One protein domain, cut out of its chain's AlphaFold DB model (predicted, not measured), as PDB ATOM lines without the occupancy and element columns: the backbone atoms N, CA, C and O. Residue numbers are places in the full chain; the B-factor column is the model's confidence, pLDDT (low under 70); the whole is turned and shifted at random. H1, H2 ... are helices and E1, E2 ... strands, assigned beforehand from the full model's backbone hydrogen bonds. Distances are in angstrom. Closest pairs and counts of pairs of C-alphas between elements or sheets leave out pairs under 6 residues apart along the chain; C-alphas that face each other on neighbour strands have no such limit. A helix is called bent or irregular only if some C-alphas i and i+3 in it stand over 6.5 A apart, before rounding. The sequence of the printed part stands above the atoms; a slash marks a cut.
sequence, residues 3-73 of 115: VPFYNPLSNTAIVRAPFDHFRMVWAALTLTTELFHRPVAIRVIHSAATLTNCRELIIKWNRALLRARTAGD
ATOM      1  N   VAL A   3     264.417 215.951 239.710       87.88
ATOM      2  CA  VAL A   3     262.968 215.953 239.976       87.88
ATOM      3  C   VAL A   3     262.486 214.503 240.065       87.88
ATOM      4  O   VAL A   3     262.118 213.918 239.049       87.88
ATOM      5  N   PRO A   4     262.545 213.866 241.249       85.81
ATOM      6  CA  PRO A   4     262.175 212.458 241.401       85.81
ATOM      7  C   PRO A   4     260.684 212.168 241.185       85.81
ATOM      8  O   PRO A   4     260.321 211.009 240.995       85.81
ATOM      9  N   PHE A   5     259.812 213.173 241.277       89.94
ATOM     10  CA  PHE A   5     258.370 212.979 241.170       89.94
ATOM     11  C   PHE A   5     257.689 214.226 240.618       89.94
ATOM     12  O   PHE A   5     257.920 215.331 241.112       89.94
ATOM     13  N   TYR A   6     256.814 214.025 239.638       91.81
ATOM     14  CA  TYR A   6     255.913 215.041 239.117       91.81
ATOM     15  C   TYR A   6     254.570 214.398 238.772       91.81
ATOM     16  O   TYR A   6     254.533 213.399 238.053       91.81
ATOM     17  N   ASN A   7     253.480 214.971 239.281       90.81
ATOM     18  CA  ASN A   7     252.123 214.578 238.921       90.81
ATOM     19  C   ASN A   7     251.437 215.710 238.134       90.81
ATOM     20  O   ASN A   7     251.140 216.750 238.731       90.81
ATOM     21  N   PRO A   8     251.123 215.513 236.837       88.75
ATOM     22  CA  PRO A   8     250.451 216.527 236.028       88.75
ATOM     23  C   PRO A   8     248.984 216.751 236.422       88.75
ATOM     24  O   PRO A   8     248.431 217.797 236.106       88.75
ATOM     25  N   LEU A   9     248.338 215.802 237.113       89.62
ATOM     26  CA  LEU A   9     246.932 215.937 237.512       89.62
ATOM     27  C   LEU A   9     246.762 216.856 238.724       89.62
ATOM     28  O   LEU A   9     245.828 217.650 238.776       89.62
ATOM     29  N   SER A  10     247.667 216.756 239.700       87.38
ATOM     30  CA  SER A  10     247.630 217.565 240.925       87.38
ATOM     31  C   SER A  10     248.582 218.764 240.887       87.38
ATOM     32  O   SER A  10     248.677 219.489 241.875       87.38
ATOM     33  N   ASN A  11     249.309 218.963 239.777       89.62
ATOM     34  CA  ASN A  11     250.362 219.975 239.623       89.62
ATOM     35  C   ASN A  11     251.346 219.994 240.808       89.62
ATOM     36  O   ASN A  11     251.734 221.049 241.306       89.62
ATOM     37  N   THR A  12     251.722 218.811 241.301       91.56
ATOM     38  CA  THR A  12     252.603 218.654 242.467       91.56
ATOM     39  C   THR A  12     253.920 218.021 242.038       91.56
ATOM     40  O   THR A  12     253.921 217.006 241.338       91.56
ATOM     41  N   ALA A  13     255.040 218.592 242.480       91.62
ATOM     42  CA  ALA A  13     256.379 218.101 242.175       91.62
ATOM     43  C   ALA A  13     257.231 217.995 243.442       91.62
ATOM     44  O   ALA A  13     257.095 218.808 244.355       91.62
ATOM     45  N   ILE A  14     258.145 217.025 243.467       92.06
ATOM     46  CA  ILE A  14     259.224 216.955 244.458       92.06
ATOM     47  C   ILE A  14     260.517 217.310 243.738       92.06
ATOM     48  O   ILE A  14     260.865 216.674 242.742       92.06
ATOM     49  N   VAL A  15     261.241 218.300 244.256       91.38
ATOM     50  CA  VAL A  15     262.516 218.763 243.702       91.38
ATOM     51  C   VAL A  15     263.616 218.520 244.728       91.38
ATOM     52  O   VAL A  15     263.509 218.950 245.872       91.38
ATOM     53  N   ARG A  16     264.691 217.840 244.320       89.75
ATOM     54  CA  ARG A  16     265.902 217.681 245.132       89.75
ATOM     55  C   ARG A  16     266.883 218.803 244.819       89.75
ATOM     56  O   ARG A  16     267.426 218.857 243.708       89.75
ATOM     57  N   ALA A  17     267.141 219.644 245.812       89.38
ATOM     58  CA  ALA A  17     268.160 220.684 245.772       89.38
ATOM     59  C   ALA A  17     269.318 220.341 246.733       89.38
ATOM     60  O   ALA A  17     269.069 219.740 247.777       89.38
ATOM     61  N   PRO A  18     270.570 220.696 246.397       88.00
ATOM     62  CA  PRO A  18     271.674 220.677 247.357       88.00
ATOM     63  C   PRO A  18     271.417 221.659 248.507       88.00
ATOM     64  O   PRO A  18     270.807 222.708 248.286       88.00
ATOM     65  N   PHE A  19     271.932 221.350 249.699       82.94
ATOM     66  CA  PHE A  19     271.792 222.203 250.884       82.94
ATOM     67  C   PHE A  19     272.362 223.616 250.666       82.94
ATOM     68  O   PHE A  19     271.718 224.602 250.999       82.94
ATOM     69  N   ASP A  20     273.496 223.756 249.985       89.75
ATOM     70  CA  ASP A  20     274.121 225.080 249.815       89.75
ATOM     71  C   ASP A  20     273.292 226.046 248.949       89.75
ATOM     72  O   ASP A  20     273.412 227.264 249.057       89.75
ATOM     73  N   HIS A  21     272.425 225.513 248.082       88.81
ATOM     74  CA  HIS A  21     271.734 226.293 247.052       88.81
ATOM     75  C   HIS A  21     270.203 226.156 247.092       88.81
ATOM     76  O   HIS A  21     269.525 226.640 246.180       88.81
ATOM     77  N   PHE A  22     269.613 225.547 248.133       90.12
ATOM     78  CA  PHE A  22     268.151 225.363 248.195       90.12
ATOM     79  C   PHE A  22     267.396 226.701 248.207       90.12
ATOM     80  O   PHE A  22     266.318 226.805 247.623       90.12
ATOM     81  N   ARG A  23     267.981 227.748 248.811       92.12
ATOM     82  CA  ARG A  23     267.384 229.096 248.871       92.12
ATOM     83  C   ARG A  23     267.260 229.736 247.493       92.12
ATOM     84  O   ARG A  23     266.250 230.368 247.206       92.12
ATOM     85  N   MET A  24     268.254 229.536 246.629       93.50
ATOM     86  CA  MET A  24     268.227 230.037 245.253       93.50
ATOM     87  C   MET A  24     267.161 229.318 244.424       93.50
ATOM     88  O   MET A  24     266.430 229.960 243.675       93.50
ATOM     89  N   VAL A  25     267.016 228.002 244.607       91.69
ATOM     90  CA  VAL A  25     265.947 227.222 243.962       91.69
ATOM     91  C   VAL A  25     264.571 227.681 244.440       91.69
ATOM     92  O   VAL A  25     263.676 227.875 243.621       91.69
ATOM     93  N   TRP A  26     264.399 227.895 245.747       92.06
ATOM     94  CA  TRP A  26     263.149 228.414 246.298       92.06
ATOM     95  C   TRP A  26     262.822 229.781 245.688       92.06
ATOM     96  O   TRP A  26     261.744 229.938 245.116       92.06
ATOM     97  N   ALA A  27     263.767 230.723 245.715       93.44
ATOM     98  CA  ALA A  27     263.579 232.050 245.137       93.44
ATOM     99  C   ALA A  27     263.184 231.980 243.651       93.44
ATOM    100  O   ALA A  27     262.197 232.596 243.250       93.44
ATOM    101  N   ALA A  28     263.895 231.175 242.855       93.44
ATOM    102  CA  ALA A  28     263.597 230.988 241.437       93.44
ATOM    103  C   ALA A  28     262.171 230.461 241.207       93.44
ATOM    104  O   ALA A  28     261.449 230.986 240.361       93.44
ATOM    105  N   LEU A  29     261.732 229.472 241.992       91.81
ATOM    106  CA  LEU A  29     260.376 228.926 241.897       91.81
ATOM    107  C   LEU A  29     259.309 229.955 242.282       91.81
ATOM    108  O   LEU A  29     258.308 230.074 241.582       91.81
ATOM    109  N   THR A  30     259.519 230.728 243.348       92.38
ATOM    110  CA  THR A  30     258.549 231.751 243.779       92.38
ATOM    111  C   THR A  30     258.456 232.939 242.828       92.38
ATOM    112  O   THR A  30     257.408 233.571 242.755       92.38
ATOM    113  N   LEU A  31     259.532 233.239 242.097       93.44
ATOM    114  CA  LEU A  31     259.572 234.318 241.106       93.44
ATOM    115  C   LEU A  31     259.105 233.870 239.713       93.44
ATOM    116  O   LEU A  31     258.940 234.704 238.827       93.44
ATOM    117  N   THR A  32     258.882 232.572 239.502       93.62
ATOM    118  CA  THR A  32     258.367 232.054 238.232       93.62
ATOM    119  C   THR A  32     256.865 232.326 238.142       93.62
ATOM    120  O   THR A  32     256.066 231.652 238.789       93.62
ATOM    121  N   THR A  33     256.486 233.313 237.327       94.12
ATOM    122  CA  THR A  33     255.086 233.728 237.112       94.12
ATOM    123  C   THR A  33     254.475 233.181 235.823       94.12
ATOM    124  O   THR A  33     253.254 233.173 235.677       94.12
ATOM    125  N   GLU A  34     255.297 232.712 234.883       94.44
ATOM    126  CA  GLU A  34     254.864 232.164 233.597       94.44
ATOM    127  C   GLU A  34     255.631 230.876 233.289       94.44
ATOM    128  O   GLU A  34     256.858 230.825 233.388       94.44
ATOM    129  N   LEU A  35     254.902 229.830 232.903       91.75
ATOM    130  CA  LEU A  35     255.468 228.564 232.455       91.75
ATOM    131  C   LEU A  35     254.763 228.140 231.163       91.75
ATOM    132  O   LEU A  35     253.547 227.967 231.150       91.75
ATOM    133  N   PHE A  36     255.516 227.980 230.070       90.31
ATOM    134  CA  PHE A  36     254.980 227.647 228.739       90.31
ATOM    135  C   PHE A  36     253.800 228.540 228.308       90.31
ATOM    136  O   PHE A  36     252.759 228.034 227.885       90.31
ATOM    137  N   HIS A  37     253.939 229.862 228.442       93.19
ATOM    138  CA  HIS A  37     252.886 230.831 228.105       93.19
ATOM    139  C   HIS A  37     251.604 230.724 228.931       93.19
ATOM    140  O   HIS A  37     250.553 231.231 228.536       93.19
ATOM    141  N   ARG A  38     251.675 230.074 230.096       92.31
ATOM    142  CA  ARG A  38     250.576 230.012 231.057       92.31
ATOM    143  C   ARG A  38     250.977 230.728 232.342       92.31
ATOM    144  O   ARG A  38     252.049 230.426 232.871       92.31
ATOM    145  N   PRO A  39     250.135 231.635 232.869       93.44
ATOM    146  CA  PRO A  39     250.381 232.234 234.170       93.44
ATOM    147  C   PRO A  39     250.283 231.150 235.247       93.44
ATOM    148  O   PRO A  39     249.311 230.391 235.290       93.44
ATOM    149  N   VAL A  40     251.299 231.058 236.103       92.31
ATOM    150  CA  VAL A  40     251.374 230.067 237.181       92.31
ATOM    151  C   VAL A  40     251.791 230.726 238.489       92.31
ATOM    152  O   VAL A  40     252.556 231.684 238.505       92.31
ATOM    153  N   ALA A  41     251.292 230.185 239.598       92.81
ATOM    154  CA  ALA A  41     251.735 230.539 240.938       92.81
ATOM    155  C   ALA A  41     252.256 229.275 241.624       92.81
ATOM    156  O   ALA A  41     251.483 228.373 241.959       92.81
ATOM    157  N   ILE A  42     253.574 229.191 241.806       92.56
ATOM    158  CA  ILE A  42     254.216 228.026 242.418       92.56
ATOM    159  C   ILE A  42     254.302 228.244 243.930       92.56
ATOM    160  O   ILE A  42     255.014 229.126 244.410       92.56
ATOM    161  N   ARG A  43     253.594 227.411 244.701       90.69
ATOM    162  CA  ARG A  43     253.733 227.359 246.160       90.69
ATOM    163  C   ARG A  43     254.781 226.317 246.533       90.69
ATOM    164  O   ARG A  43     254.609 225.135 246.255       90.69
ATOM    165  N   VAL A  44     255.850 226.768 247.178       90.94
ATOM    166  CA  VAL A  44     256.946 225.907 247.634       90.94
ATOM    167  C   VAL A  44     256.740 225.563 249.105       90.94
ATOM    168  O   VAL A  44     256.485 226.448 249.918       90.94
ATOM    169  N   ILE A  45     256.868 224.280 249.439       88.81
ATOM    170  CA  ILE A  45     256.922 223.787 250.818       88.81
ATOM    171  C   ILE A  45     258.326 223.229 251.021       88.81
ATOM    172  O   ILE A  45     258.724 222.277 250.348       88.81
ATOM    173  N   HIS A  46     259.093 223.850 251.912       87.81
ATOM    174  CA  HIS A  46     260.422 223.372 252.265       87.81
ATOM    175  C   HIS A  46     260.308 222.218 253.266       87.81
ATOM    176  O   HIS A  46     259.642 222.348 254.290       87.81
ATOM    177  N   SER A  47     260.974 221.102 252.975       82.81
ATOM    178  CA  SER A  47     261.091 219.972 253.893       82.81
ATOM    179  C   SER A  47     262.494 219.388 253.795       82.81
ATOM    180  O   SER A  47     262.938 219.008 252.712       82.81
ATOM    181  N   ALA A  48     263.191 219.316 254.928       77.88
ATOM    182  CA  ALA A  48     264.514 218.703 255.045       77.88
ATOM    183  C   ALA A  48     264.406 217.183 255.276       77.88
ATOM    184  O   ALA A  48     265.110 216.615 256.104       77.88
ATOM    185  N   ALA A  49     263.469 216.527 254.590       74.44
ATOM    186  CA  ALA A  49     263.084 215.154 254.882       74.44
ATOM    187  C   ALA A  49     263.393 214.190 253.727       74.44
ATOM    188  O   ALA A  49     263.709 214.578 252.599       74.44
ATOM    189  N   THR A  50     263.285 212.893 254.008       87.94
ATOM    190  CA  THR A  50     263.455 211.842 253.000       87.94
ATOM    191  C   THR A  50     262.311 211.858 251.978       87.94
ATOM    192  O   THR A  50     261.259 212.468 252.184       87.94
ATOM    193  N   LEU A  51     262.490 211.159 250.849       88.19
ATOM    194  CA  LEU A  51     261.455 211.073 249.809       88.19
ATOM    195  C   LEU A  51     260.137 210.488 250.344       88.19
ATOM    196  O   LEU A  51     259.072 210.890 249.884       88.19
ATOM    197  N   THR A  52     260.208 209.562 251.304       90.06
ATOM    198  CA  THR A  52     259.037 208.959 251.953       90.06
ATOM    199  C   THR A  52     258.258 210.007 252.740       90.06
ATOM    200  O   THR A  52     257.088 210.239 252.445       90.06
ATOM    201  N   ASN A  53     258.940 210.749 253.613       88.69
ATOM    202  CA  ASN A  53     258.329 211.809 254.414       88.69
ATOM    203  C   ASN A  53     257.755 212.925 253.522       88.69
ATOM    204  O   ASN A  53     256.672 213.446 253.772       88.69
ATOM    205  N   CYS A  54     258.436 213.268 252.420       90.75
ATOM    206  CA  CYS A  54     257.919 214.245 251.456       90.75
ATOM    207  C   CYS A  54     256.587 213.801 250.829       90.75
ATOM    208  O   CYS A  54     255.718 214.633 250.572       90.75
ATOM    209  N   ARG A  55     256.407 212.500 250.572       91.00
ATOM    210  CA  ARG A  55     255.150 211.967 250.026       91.00
ATOM    211  C   ARG A  55     254.021 212.042 251.047       91.00
ATOM    212  O   ARG A  55     252.919 212.446 250.688       91.00
ATOM    213  N   GLU A  56     254.296 211.703 252.300       92.00
ATOM    214  CA  GLU A  56     253.323 211.819 253.391       92.00
ATOM    215  C   GLU A  56     252.888 213.270 253.596       92.00
ATOM    216  O   GLU A  56     251.690 213.549 253.662       92.00
ATOM    217  N   LEU A  57     253.834 214.213 253.562       91.19
ATOM    218  CA  LEU A  57     253.542 215.647 253.608       91.19
ATOM    219  C   LEU A  57     252.640 216.095 252.452       91.19
ATOM    220  O   LEU A  57     251.697 216.852 252.673       91.19
ATOM    221  N   ILE A  58     252.874 215.604 251.231       91.25
ATOM    222  CA  ILE A  58     252.006 215.894 250.079       91.25
ATOM    223  C   ILE A  58     250.589 215.358 250.310       91.25
ATOM    224  O   ILE A  58     249.615 216.045 249.998       91.25
ATOM    225  N   ILE A  59     250.454 214.149 250.856       91.94
ATOM    226  CA  ILE A  59     249.144 213.562 251.165       91.94
ATOM    227  C   ILE A  59     248.436 214.390 252.243       91.94
ATOM    228  O   ILE A  59     247.271 214.746 252.057       91.94
ATOM    229  N   LYS A  60     249.134 214.752 253.328       91.94
ATOM    230  CA  LYS A  60     248.602 215.592 254.414       91.94
ATOM    231  C   LYS A  60     248.146 216.953 253.884       91.94
ATOM    232  O   LYS A  60     247.029 217.381 254.168       91.94
ATOM    233  N   TRP A  61     248.959 217.581 253.038       90.06
ATOM    234  CA  TRP A  61     248.634 218.852 252.395       90.06
ATOM    235  C   TRP A  61     247.406 218.752 251.483       90.06
ATOM    236  O   TRP A  61     246.500 219.577 251.574       90.06
ATOM    237  N   ASN A  62     247.335 217.725 250.634       90.56
ATOM    238  CA  ASN A  62     246.186 217.522 249.753       90.56
ATOM    239  C   ASN A  62     244.899 217.264 250.541       90.56
ATOM    240  O   ASN A  62     243.858 217.814 250.188       90.56
ATOM    241  N   ARG A  63     244.958 216.486 251.630       91.44
ATOM    242  CA  ARG A  63     243.809 216.286 252.527       91.44
ATOM    243  C   ARG A  63     243.354 217.601 253.153       91.44
ATOM    244  O   ARG A  63     242.164 217.891 253.119       91.44
ATOM    245  N   ALA A  64     244.282 218.413 253.657       89.75
ATOM    246  CA  ALA A  64     243.963 219.727 254.216       89.75
ATOM    247  C   ALA A  64     243.349 220.669 253.167       89.75
ATOM    248  O   ALA A  64     242.369 221.352 253.452       89.75
ATOM    249  N   LEU A  65     243.868 220.663 251.936       88.50
ATOM    250  CA  LEU A  65     243.339 221.470 250.838       88.50
ATOM    251  C   LEU A  65     241.925 221.037 250.428       88.50
ATOM    252  O   LEU A  65     241.069 221.885 250.188       88.50
ATOM    253  N   LEU A  66     241.679 219.727 250.354       89.94
ATOM    254  CA  LEU A  66     240.352 219.180 250.077       89.94
ATOM    255  C   LEU A  66     239.376 219.552 251.190       89.94
ATOM    256  O   LEU A  66     238.325 220.097 250.878       89.94
ATOM    257  N   ARG A  67     239.765 219.363 252.459       89.88
ATOM    258  CA  ARG A  67     238.972 219.771 253.629       89.88
ATOM    259  C   ARG A  67     238.646 221.261 253.592       89.88
ATOM    260  O   ARG A  67     237.490 221.618 253.735       89.88
ATOM    261  N   ALA A  68     239.618 222.132 253.326       87.62
ATOM    262  CA  ALA A  68     239.376 223.573 253.226       87.62
ATOM    263  C   ALA A  68     238.410 223.932 252.082       87.62
ATOM    264  O   ALA A  68     237.663 224.902 252.177       87.62
ATOM    265  N   ARG A  69     238.407 223.147 250.998       85.38
ATOM    266  CA  ARG A  69     237.511 223.354 249.857       85.38
ATOM    267  C   ARG A  69     236.102 222.812 250.109       85.38
ATOM    268  O   ARG A  69     235.151 223.426 249.642       85.38
ATOM    269  N   THR A  70     235.970 221.698 250.828       84.75
ATOM    270  CA  THR A  70     234.679 221.072 251.163       84.75
ATOM    271  C   THR A  70     234.033 221.673 252.410       84.75
ATOM    272  O   THR A  70     232.814 221.724 252.486       84.75
ATOM    273  N   ALA A  71     234.816 222.185 253.362       69.19
ATOM    274  CA  ALA A  71     234.324 222.861 254.567       69.19
ATOM    275  C   ALA A  71     233.649 224.211 254.265       69.19
ATOM    276  O   ALA A  71     232.944 224.754 255.108       69.19
ATOM    277  N   GLY A  72     233.821 224.742 253.049       57.72
ATOM    278  CA  GLY A  72     232.973 225.818 252.536       57.72
ATOM    279  C   GLY A  72     231.536 225.381 252.212       57.72
ATOM    280  O   GLY A  72     230.713 226.246 251.940       57.72
ATOM    281  N   ASP A  73     231.240 224.075 252.235       57.81
ATOM    282  CA  ASP A  73     229.965 223.481 251.799       57.81
ATOM    283  C   ASP A  73     229.301 222.581 252.869       57.81
ATOM    284  O   ASP A  73     228.099 222.345 252.828       57.81
TER     285      ASP A  73
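What this domain is: This is residues 3 to 73 of the 115 residues of the protein "Ribonuclease P" of Thecamonas trahens ATCC 50062 (UniProt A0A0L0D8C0). A small two-stranded hairpin, E1 and E2, lies beside a loose layer made of two separate helices, H1 and H2, that slant much the same way, with a long link running back between them from the last residue of H1 to the first of H2. The first part of H2 comes by E2, while its last part, residues 63 to 70, sticks out with the tail to residue 73 as a free arm. The printed part has 71 residues with two named strands and two named helices, in the order E1, E2, H1, H2; the sheet, E1 - E2, is antiparallel, and the class is mixed, helices and strands. The whole is only just loose, close to compact, with a radius of gyration of the C-alphas of 13.7 A, and spans 43 by 33 by 18 A.

Where its parts are: E1 is residues 3 to 7, beginning at C-alpha 3 at (262.968, 215.953, 239.976), and E2 is residues 12 to 16. H1 is residues 19 to 31, 19.8 A from first to last C-alpha; it is irregular, with C-alphas 20 and 23 standing 7.9 A apart. H2, residues 51 to 70, is the longest helix at 28.6 A, from C-alpha 51 at (261.455, 211.073, 249.809) to C-alpha 70 at (234.679, 221.072, 251.163).

How they stand to each other: E1 and E2 are a hairpin of antiparallel neighbour strands, with an angle of 178 degrees between their directions. The C-alphas of Tyr 6 and Ala 13 face each other at 4.4 A. Within hydrogen-bond range are N 7 and O 12 at 2.9 A and N 14 and O 5 at 2.9 A. The closest C-alphas of E2 and H2 are those of Ile 14 and Cys 54, 7.6 A apart, the one pair within 8 A. H2 has 9 pairs of C-alphas within 10 A with E2 and 3 with E1, made by residues 51 to 62. E1 and H2 are apart, E1 and H1 are apart, and H1 and H2 are apart. In H2 every O i to N i+4 pair is within hydrogen-bond range; in H1 it is 7 of 9.

The domain as a whole: The C-alphas farthest apart are those of Asp 20 and Asp 73, at 44.2 A. Residues 63 to 73, of which 63 to 70 belong to H2, stand free; without them the body spans 33 by 30 by 17 A. The links E1 to E2 and E2 to H1 are tight, and the link H1 to H2 is long, with 19 residues; in it residues 34 to 35 pair with 38 to 39, antiparallel. The printed part has no cut. The mean pLDDT of the printed part is 88.8, and residues 71 to 73 are under 70.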